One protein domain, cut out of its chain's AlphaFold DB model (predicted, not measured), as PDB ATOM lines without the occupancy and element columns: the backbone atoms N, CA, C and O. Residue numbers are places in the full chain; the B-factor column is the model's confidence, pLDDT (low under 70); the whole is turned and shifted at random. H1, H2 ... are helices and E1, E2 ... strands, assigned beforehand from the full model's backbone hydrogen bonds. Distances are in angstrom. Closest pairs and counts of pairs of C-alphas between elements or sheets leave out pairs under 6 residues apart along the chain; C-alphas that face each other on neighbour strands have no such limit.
ATOM      1  N   CYS A   3      28.148 -24.346  11.379       89.75
ATOM      2  CA  CYS A   3      28.898 -24.071  12.588       89.75
ATOM      3  C   CYS A   3      29.133 -22.559  12.712       89.75
ATOM      4  O   CYS A   3      29.758 -21.994  11.818       89.75
ATOM      5  N   PRO A   4      28.774 -21.910  13.834       88.75
ATOM      6  CA  PRO A   4      28.886 -20.452  13.972       88.75
ATOM      7  C   PRO A   4      30.326 -19.920  14.014       88.75
ATOM      8  O   PRO A   4      30.548 -18.717  13.991       88.75
ATOM      9  N   ASP A   5      31.306 -20.812  14.124       87.81
ATOM     10  CA  ASP A   5      32.726 -20.478  14.248       87.81
ATOM     11  C   ASP A   5      33.502 -20.742  12.960       87.81
ATOM     12  O   ASP A   5      34.395 -19.995  12.579       87.81
ATOM     13  N   CYS A   6      33.159 -21.838  12.290       89.88
ATOM     14  CA  CYS A   6      33.850 -22.283  11.092       89.88
ATOM     15  C   CYS A   6      33.094 -21.943   9.807       89.88
ATOM     16  O   CYS A   6      33.683 -22.098   8.742       89.88
ATOM     17  N   ASP A   7      31.821 -21.552   9.912       90.62
ATOM     18  CA  ASP A   7      30.888 -21.324   8.801       90.62
ATOM     19  C   ASP A   7      30.793 -22.524   7.839       90.62
ATOM     20  O   ASP A   7      30.621 -22.415   6.629       90.62
ATOM     21  N   LEU A   8      30.984 -23.718   8.401       91.06
ATOM     22  CA  LEU A   8      30.970 -24.988   7.691       91.06
ATOM     23  C   LEU A   8      29.761 -25.795   8.126       91.06
ATOM     24  O   LEU A   8      29.454 -25.854   9.323       91.06
ATOM     25  N   SER A   9      29.150 -26.490   7.169       91.38
ATOM     26  CA  SER A   9      28.040 -27.379   7.480       91.38
ATOM     27  C   SER A   9      28.480 -28.493   8.420       91.38
ATOM     28  O   SER A   9      29.507 -29.153   8.223       91.38
ATOM     29  N   MET A  10      27.716 -28.656   9.492       91.12
ATOM     30  CA  MET A  10      27.958 -29.674  10.500       91.12
ATOM     31  C   MET A  10      27.483 -31.032   9.982       91.12
ATOM     32  O   MET A  10      26.475 -31.129   9.286       91.12
ATOM     33  N   VAL A  11      28.221 -32.081  10.339       93.31
ATOM     34  CA  VAL A  11      27.873 -33.466  10.025       93.31
ATOM     35  C   VAL A  11      26.583 -33.816  10.747       93.31
ATOM     36  O   VAL A  11      26.495 -33.631  11.965       93.31
ATOM     37  N   GLU A  12      25.607 -34.317   9.997       88.69
ATOM     38  CA  GLU A  12      24.315 -34.715  10.542       88.69
ATOM     39  C   GLU A  12      24.449 -35.911  11.495       88.69
ATOM     40  O   GLU A  12      25.287 -36.798  11.284       88.69
ATOM     41  N   PRO A  13      23.628 -35.967  12.555       88.19
ATOM     42  CA  PRO A  13      23.566 -37.139  13.404       88.19
ATOM     43  C   PRO A  13      23.083 -38.364  12.623       88.19
ATOM     44  O   PRO A  13      22.229 -38.273  11.744       88.19
ATOM     45  N   GLY A  14      23.578 -39.543  13.006       86.81
ATOM     46  CA  GLY A  14      23.020 -40.811  12.535       86.81
ATOM     47  C   GLY A  14      21.550 -41.002  12.954       86.81
ATOM     48  O   GLY A  14      21.027 -40.231  13.756       86.81
ATOM     49  N   PRO A  15      20.884 -42.076  12.500       83.06
ATOM     50  CA  PRO A  15      19.430 -42.256  12.628       83.06
ATOM     51  C   PRO A  15      18.882 -42.288  14.067       83.06
ATOM     52  O   PRO A  15      17.684 -42.122  14.266       83.06
ATOM     53  N   GLN A  16      19.733 -42.506  15.073       86.12
ATOM     54  CA  GLN A  16      19.370 -42.474  16.499       86.12
ATOM     55  C   GLN A  16      20.041 -41.318  17.265       86.12
ATOM     56  O   GLN A  16      19.914 -41.219  18.483       86.12
ATOM     57  N   GLY A  17      20.800 -40.467  16.576       85.94
ATOM     58  CA  GLY A  17      21.499 -39.335  17.169       85.94
ATOM     59  C   GLY A  17      20.679 -38.054  17.067       85.94
ATOM     60  O   GLY A  17      19.896 -37.867  16.144       85.94
ATOM     61  N   ASN A  18      20.910 -37.127  17.992       90.62
ATOM     62  CA  ASN A  18      20.366 -35.770  17.910       90.62
ATOM     63  C   ASN A  18      21.455 -34.696  17.798       90.62
ATOM     64  O   ASN A  18      21.125 -33.516  17.849       90.62
ATOM     65  N   ARG A  19      22.726 -35.097  17.668       91.25
ATOM     66  CA  ARG A  19      23.902 -34.222  17.718       91.25
ATOM     67  C   ARG A  19      24.572 -34.076  16.356       91.25
ATOM     68  O   ARG A  19      25.120 -35.037  15.827       91.25
ATOM     69  N   HIS A  20      24.579 -32.853  15.855       91.25
ATOM     70  CA  HIS A  20      25.377 -32.392  14.731       91.25
ATOM     71  C   HIS A  20      26.791 -32.083  15.211       91.25
ATOM     72  O   HIS A  20      26.957 -31.489  16.279       91.25
ATOM     73  N   CYS A  21      27.808 -32.429  14.427       91.69
ATOM     74  CA  CYS A  21      29.211 -32.206  14.792       91.69
ATOM     75  C   CYS A  21      29.954 -31.438  13.696       91.69
ATOM     76  O   CYS A  21      29.931 -31.818  12.528       91.69
ATOM     77  N   CYS A  22      30.669 -30.374  14.056       92.50
ATOM     78  CA  CYS A  22      31.573 -29.703  13.127       92.50
ATOM     79  C   CYS A  22      32.876 -30.504  13.007       92.50
ATOM     80  O   CYS A  22      33.579 -30.694  13.998       92.50
ATOM     81  N   TYR A  23      33.237 -30.921  11.794       90.31
ATOM     82  CA  TYR A  23      34.457 -31.702  11.550       90.31
ATOM     83  C   TYR A  23      35.755 -30.914  11.787       90.31
ATOM     84  O   TYR A  23      36.809 -31.513  11.976       90.31
ATOM     85  N   ARG A  24      35.694 -29.575  11.763       92.12
ATOM     86  CA  ARG A  24      36.877 -28.711  11.861       92.12
ATOM     87  C   ARG A  24      37.250 -28.370  13.300       92.12
ATOM     88  O   ARG A  24      38.400 -28.535  13.684       92.12
ATOM     89  N   CYS A  25      36.296 -27.877  14.086       90.44
ATOM     90  CA  CYS A  25      36.542 -27.429  15.462       90.44
ATOM     91  C   CYS A  25      35.952 -28.364  16.528       90.44
ATOM     92  O   CYS A  25      36.086 -28.100  17.723       90.44
ATOM     93  N   GLY A  26      35.265 -29.436  16.121       87.31
ATOM     94  CA  GLY A  26      34.662 -30.402  17.040       87.31
ATOM     95  C   GLY A  26      33.487 -29.854  17.854       87.31
ATOM     96  O   GLY A  26      33.062 -30.505  18.807       87.31
ATOM     97  N   ARG A  27      32.963 -28.663  17.521       90.31
ATOM     98  CA  ARG A  27      31.736 -28.135  18.139       90.31
ATOM     99  C   ARG A  27      30.566 -29.069  17.863       90.31
ATOM    100  O   ARG A  27      30.471 -29.654  16.782       90.31
ATOM    101  N   VAL A  28      29.662 -29.156  18.829       91.75
ATOM    102  CA  VAL A  28      28.483 -30.019  18.764       91.75
ATOM    103  C   VAL A  28      27.232 -29.177  18.961       91.75
ATOM    104  O   VAL A  28      27.228 -28.256  19.779       91.75
ATOM    105  N   ALA A  29      26.180 -29.504  18.222       92.12
ATOM    106  CA  ALA A  29      24.878 -28.872  18.343       92.12
ATOM    107  C   ALA A  29      23.779 -29.932  18.348       92.12
ATOM    108  O   ALA A  29      23.813 -30.869  17.556       92.12
ATOM    109  N   ALA A  30      22.808 -29.813  19.241       90.94
ATOM    110  CA  ALA A  30      21.607 -30.620  19.180       90.94
ATOM    111  C   ALA A  30      20.673 -30.106  18.075       90.94
ATOM    112  O   ALA A  30      20.693 -28.937  17.690       90.94
ATOM    113  N   THR A  31      19.839 -30.997  17.552       88.25
ATOM    114  CA  THR A  31      18.849 -30.639  16.533       88.25
ATOM    115  C   THR A  31      17.879 -29.599  17.099       88.25
ATOM    116  O   THR A  31      17.227 -29.858  18.106       88.25
ATOM    117  N   GLY A  32      17.791 -28.437  16.447       87.12
ATOM    118  CA  GLY A  32      16.930 -27.325  16.864       87.12
ATOM    119  C   GLY A  32      17.576 -26.309  17.814       87.12
ATOM    120  O   GLY A  32      16.912 -25.345  18.177       87.12
ATOM    121  N   GLU A  33      18.841 -26.483  18.203       90.25
ATOM    122  CA  GLU A  33      19.558 -25.460  18.974       90.25
ATOM    123  C   GLU A  33      19.875 -24.217  18.144       90.25
ATOM    124  O   GLU A  33      20.166 -24.293  16.946       90.25
ATOM    125  N   THR A  34      19.869 -23.066  18.815       91.31
ATOM    126  CA  THR A  34      20.242 -21.791  18.206       91.31
ATOM    127  C   THR A  34      21.758 -21.580  18.216       91.31
ATOM    128  O   THR A  34      22.510 -22.219  18.957       91.31
ATOM    129  N   VAL A  35      22.225 -20.634  17.396       89.25
ATOM    130  CA  VAL A  35      23.630 -20.193  17.386       89.25
ATOM    131  C   VAL A  35      24.074 -19.689  18.763       89.25
ATOM    132  O   VAL A  35      25.202 -19.965  19.188       89.25
ATOM    133  N   ASP A  36      23.185 -19.001  19.479       91.00
ATOM    134  CA  ASP A  36      23.461 -18.485  20.817       91.00
ATOM    135  C   ASP A  36      23.620 -19.623  21.829       91.00
ATOM    136  O   ASP A  36      24.597 -19.627  22.579       91.00
ATOM    137  N   ASP A  37      22.755 -20.642  21.788       91.44
ATOM    138  CA  ASP A  37      22.855 -21.820  22.667       91.44
ATOM    139  C   ASP A  37      24.196 -22.544  22.491       91.44
ATOM    140  O   ASP A  37      24.880 -22.891  23.462       91.44
ATOM    141  N   ILE A  38      24.612 -22.729  21.233       89.62
ATOM    142  CA  ILE A  38      25.901 -23.340  20.896       89.62
ATOM    143  C   ILE A  38      27.040 -22.485  21.458       89.62
ATOM    144  O   ILE A  38      27.965 -23.018  22.070       89.62
ATOM    145  N   THR A  39      26.975 -21.166  21.286       91.12
ATOM    146  CA  THR A  39      28.029 -20.242  21.722       91.12
ATOM    147  C   THR A  39      28.134 -20.153  23.245       91.12
ATOM    148  O   THR A  39      29.244 -20.165  23.779       91.12
ATOM    149  N   ILE A  40      27.005 -20.124  23.959       93.31
ATOM    150  CA  ILE A  40      26.956 -20.107  25.428       93.31
ATOM    151  C   ILE A  40      27.579 -21.383  25.996       93.31
ATOM    152  O   ILE A  40      28.436 -21.317  26.879       93.31
ATOM    153  N   ARG A  41      27.206 -22.550  25.463       91.75
ATOM    154  CA  ARG A  41      27.786 -23.826  25.898       91.75
ATOM    155  C   ARG A  41      29.286 -23.900  25.617       91.75
ATOM    156  O   ARG A  41      30.038 -24.395  26.454       91.75
ATOM    157  N   GLU A  42      29.727 -23.410  24.463       91.44
ATOM    158  CA  GLU A  42      31.148 -23.371  24.108       91.44
ATOM    159  C   GLU A  42      31.951 -22.445  25.026       91.44
ATOM    160  O   GLU A  42      33.046 -22.814  25.454       91.44
ATOM    161  N   ARG A  43      31.381 -21.301  25.419       92.25
ATOM    162  CA  ARG A  43      31.966 -20.435  26.448       92.25
ATOM    163  C   ARG A  43      32.094 -21.164  27.786       92.25
ATOM    164  O   ARG A  43      33.182 -21.194  28.352       92.25
ATOM    165  N   GLY A  44      31.030 -21.826  28.245       94.38
ATOM    166  CA  GLY A  44      31.068 -22.612  29.484       94.38
ATOM    167  C   GLY A  44      32.117 -23.733  29.448       94.38
ATOM    168  O   GLY A  44      32.801 -23.982  30.439       94.38
ATOM    169  N   ARG A  45      32.314 -24.374  28.288       91.94
ATOM    170  CA  ARG A  45      33.380 -25.368  28.084       91.94
ATOM    171  C   ARG A  45      34.773 -24.747  28.239       91.94
ATOM    172  O   ARG A  45      35.629 -25.347  28.884       91.94
ATOM    173  N   GLN A  46      35.001 -23.567  27.664       92.00
ATOM    174  CA  GLN A  46      36.276 -22.852  27.783       92.00
ATOM    175  C   GLN A  46      36.561 -22.430  29.230       92.00
ATOM    176  O   GLN A  46      37.659 -22.670  29.726       92.00
ATOM    177  N   GLU A  47      35.565 -21.882  29.929       95.81
ATOM    178  CA  GLU A  47      35.679 -21.519  31.348       95.81
ATOM    179  C   GLU A  47      36.004 -22.743  32.219       95.81
ATOM    180  O   GLU A  47      36.899 -22.688  33.063       95.81
ATOM    181  N   ALA A  48      35.352 -23.882  31.965       94.94
ATOM    182  CA  ALA A  48      35.633 -25.130  32.668       94.94
ATOM    183  C   ALA A  48      37.076 -25.622  32.451       94.94
ATOM    184  O   ALA A  48      37.700 -26.109  33.394       94.94
ATOM    185  N   PHE A  49      37.630 -25.474  31.242       94.44
ATOM    186  CA  PHE A  49      39.028 -25.825  30.979       94.44
ATOM    187  C   PHE A  49      40.010 -24.923  31.726       94.44
ATOM    188  O   PHE A  49      40.977 -25.435  32.284       94.44
ATOM    189  N   VAL A  50      39.745 -23.615  31.798       96.25
ATOM    190  CA  VAL A  50      40.570 -22.680  32.583       96.25
ATOM    191  C   VAL A  50      40.545 -23.052  34.068       96.25
ATOM    192  O   VAL A  50      41.590 -23.100  34.715       96.25
ATOM    193  N   LEU A  51      39.368 -23.378  34.611       95.19
ATOM    194  CA  LEU A  51      39.240 -23.827  36.001       95.19
ATOM    195  C   LEU A  51      39.963 -25.156  36.254       95.19
ATOM    196  O   LEU A  51      40.571 -25.330  37.311       95.19
ATOM    197  N   LEU A  52      39.915 -26.088  35.297       94.00
ATOM    198  CA  LEU A  52      40.638 -27.354  35.394       94.00
ATOM    199  C   LEU A  52      42.153 -27.131  35.387       94.00
ATOM    200  O   LEU A  52      42.841 -27.719  36.218       94.00
ATOM    201  N   ASP A  53      42.662 -26.286  34.491       94.00
ATOM    202  CA  ASP A  53      44.086 -25.949  34.417       94.00
ATOM    203  C   ASP A  53      44.573 -25.313  35.725       94.00
ATOM    204  O   ASP A  53      45.535 -25.782  36.334       94.00
ATOM    205  N   TYR A  54      43.808 -24.354  36.253       92.56
ATOM    206  CA  TYR A  54      44.066 -23.760  37.563       92.56
ATOM    207  C   TYR A  54      44.075 -24.803  38.695       92.56
ATOM    208  O   TYR A  54      44.990 -24.835  39.520       92.56
ATOM    209  N   ALA A  55      43.095 -25.712  38.726       91.56
ATOM    210  CA  ALA A  55      43.040 -26.775  39.727       91.56
ATOM    211  C   ALA A  55      44.216 -27.764  39.603       91.56
ATOM    212  O   ALA A  55      44.725 -28.257  40.615       91.56
ATOM    213  N   MET A  56      44.662 -28.062  38.379       89.25
ATOM    214  CA  MET A  56      45.842 -28.892  38.135       89.25
ATOM    215  C   MET A  56      47.127 -28.195  38.587       89.25
ATOM    216  O   MET A  56      47.945 -28.850  39.235       89.25
ATOM    217  N   ALA A  57      47.272 -26.893  38.323       86.75
ATOM    218  CA  ALA A  57      48.400 -26.088  38.786       86.75
ATOM    219  C   ALA A  57      48.488 -26.079  40.321       86.75
ATOM    220  O   ALA A  57      49.515 -26.471  40.877       86.75
ATOM    221  N   LEU A  58      47.379 -25.793  41.014       81.62
ATOM    222  CA  LEU A  58      47.314 -25.854  42.480       81.62
ATOM    223  C   LEU A  58      47.658 -27.244  43.035       81.62
ATOM    224  O   LEU A  58      48.342 -27.365  44.052       81.62
ATOM    225  N   ARG A  59      47.211 -28.328  42.380       75.06
ATOM    226  CA  ARG A  59      47.611 -29.688  42.784       75.06
ATOM    227  C   ARG A  59      49.088 -29.972  42.524       75.06
ATOM    228  O   ARG A  59      49.692 -30.706  43.306       75.06
ATOM    229  N   GLY A  60      49.655 -29.426  41.452       66.44
ATOM    230  CA  GLY A  60      51.091 -29.468  41.177       66.44
ATOM    231  C   GLY A  60      51.894 -28.792  42.288       66.44
ATOM    232  O   GLY A  60      52.844 -29.380  42.800       66.44
ATOM    233  N   GLU A  61      51.441 -27.627  42.748       56.56
ATOM    234  CA  GLU A  61      52.050 -26.896  43.865       56.56
ATOM    235  C   GLU A  61      51.883 -27.634  45.209       56.56
ATOM    236  O   GLU A  61      52.835 -27.736  45.990       56.56
ATOM    237  N   CYS A  62      50.731 -28.267  45.464       51.59
ATOM    238  CA  CYS A  62      50.550 -29.142  46.632       51.59
ATOM    239  C   CYS A  62      51.452 -30.388  46.603       51.59
ATOM    240  O   CYS A  62      51.846 -30.872  47.664       51.59
ATOM    241  N   ARG A  63      51.830 -30.903  45.422       51.00
ATOM    242  CA  ARG A  63      52.818 -31.994  45.316       51.00
ATOM    243  C   ARG A  63      54.234 -31.555  45.679       51.00
ATOM    244  O   ARG A  63      55.028 -32.405  46.064       51.00
ATOM    245  N   THR A  64      54.551 -30.263  45.593       50.00
ATOM    246  CA  THR A  64      55.880 -29.739  45.953       50.00
ATOM    247  C   THR A  64      56.056 -29.407  47.440       50.00
ATOM    248  O   THR A  64      57.172 -29.102  47.848       50.00
ATOM    249  N   ARG A  65      54.999 -29.486  48.268       44.03
ATOM    250  CA  ARG A  65      55.060 -29.140  49.707       44.03
ATOM    251  C   ARG A  65      54.908 -30.320  50.674       44.03
ATOM    252  O   ARG A  65      54.889 -30.113  51.883       44.03
TER     253      ARG A  65
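Overview. This is residues 3 to 65 of the 116 residues of an uncharacterized protein of Streptomyces albulus (UniProt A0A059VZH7). A small head of loops and a short two-strand hairpin, E1 and E2, sits at one end of one long helix, H1, whose residues 43 to 63 stick out with 64 and 65 as a free arm. The printed part has 63 residues in the order E1, E2, H1, mostly helix, with E1 and E2 antiparallel. It is only just extended, close to loose, with a radius of gyration of the C-alphas of 16.4 A, and spans 52 by 23 by 18 A.

Along the chain. Residues 3 to 18 hold no named element. E1 is residues 19 to 21, beginning at C-alpha 19 (23.902, -34.222, 17.718). E2 is residues 28 to 30. H1, residues 35 to 63, is 42.1 A long and ends at C-alpha 63 (52.818, -31.994, 45.316).

Arrangement. The hairpin E1 and E2 has N 20 and O 29 within hydrogen-bond range at 2.7 A. The closest C-alphas of E2 and H1, Ala 29 and Ile 38, are 6.2 A apart. E1 and H1 are apart. In H1 every O i to N i+4 pair is within hydrogen-bond range.

Size, cuts and confidence. The C-alphas of Pro 15 and Arg 65, the two farthest apart, are 53.1 A apart. The printed part has no cut, and no link is long. Residues 60 to 65 of the model have pLDDT under 70.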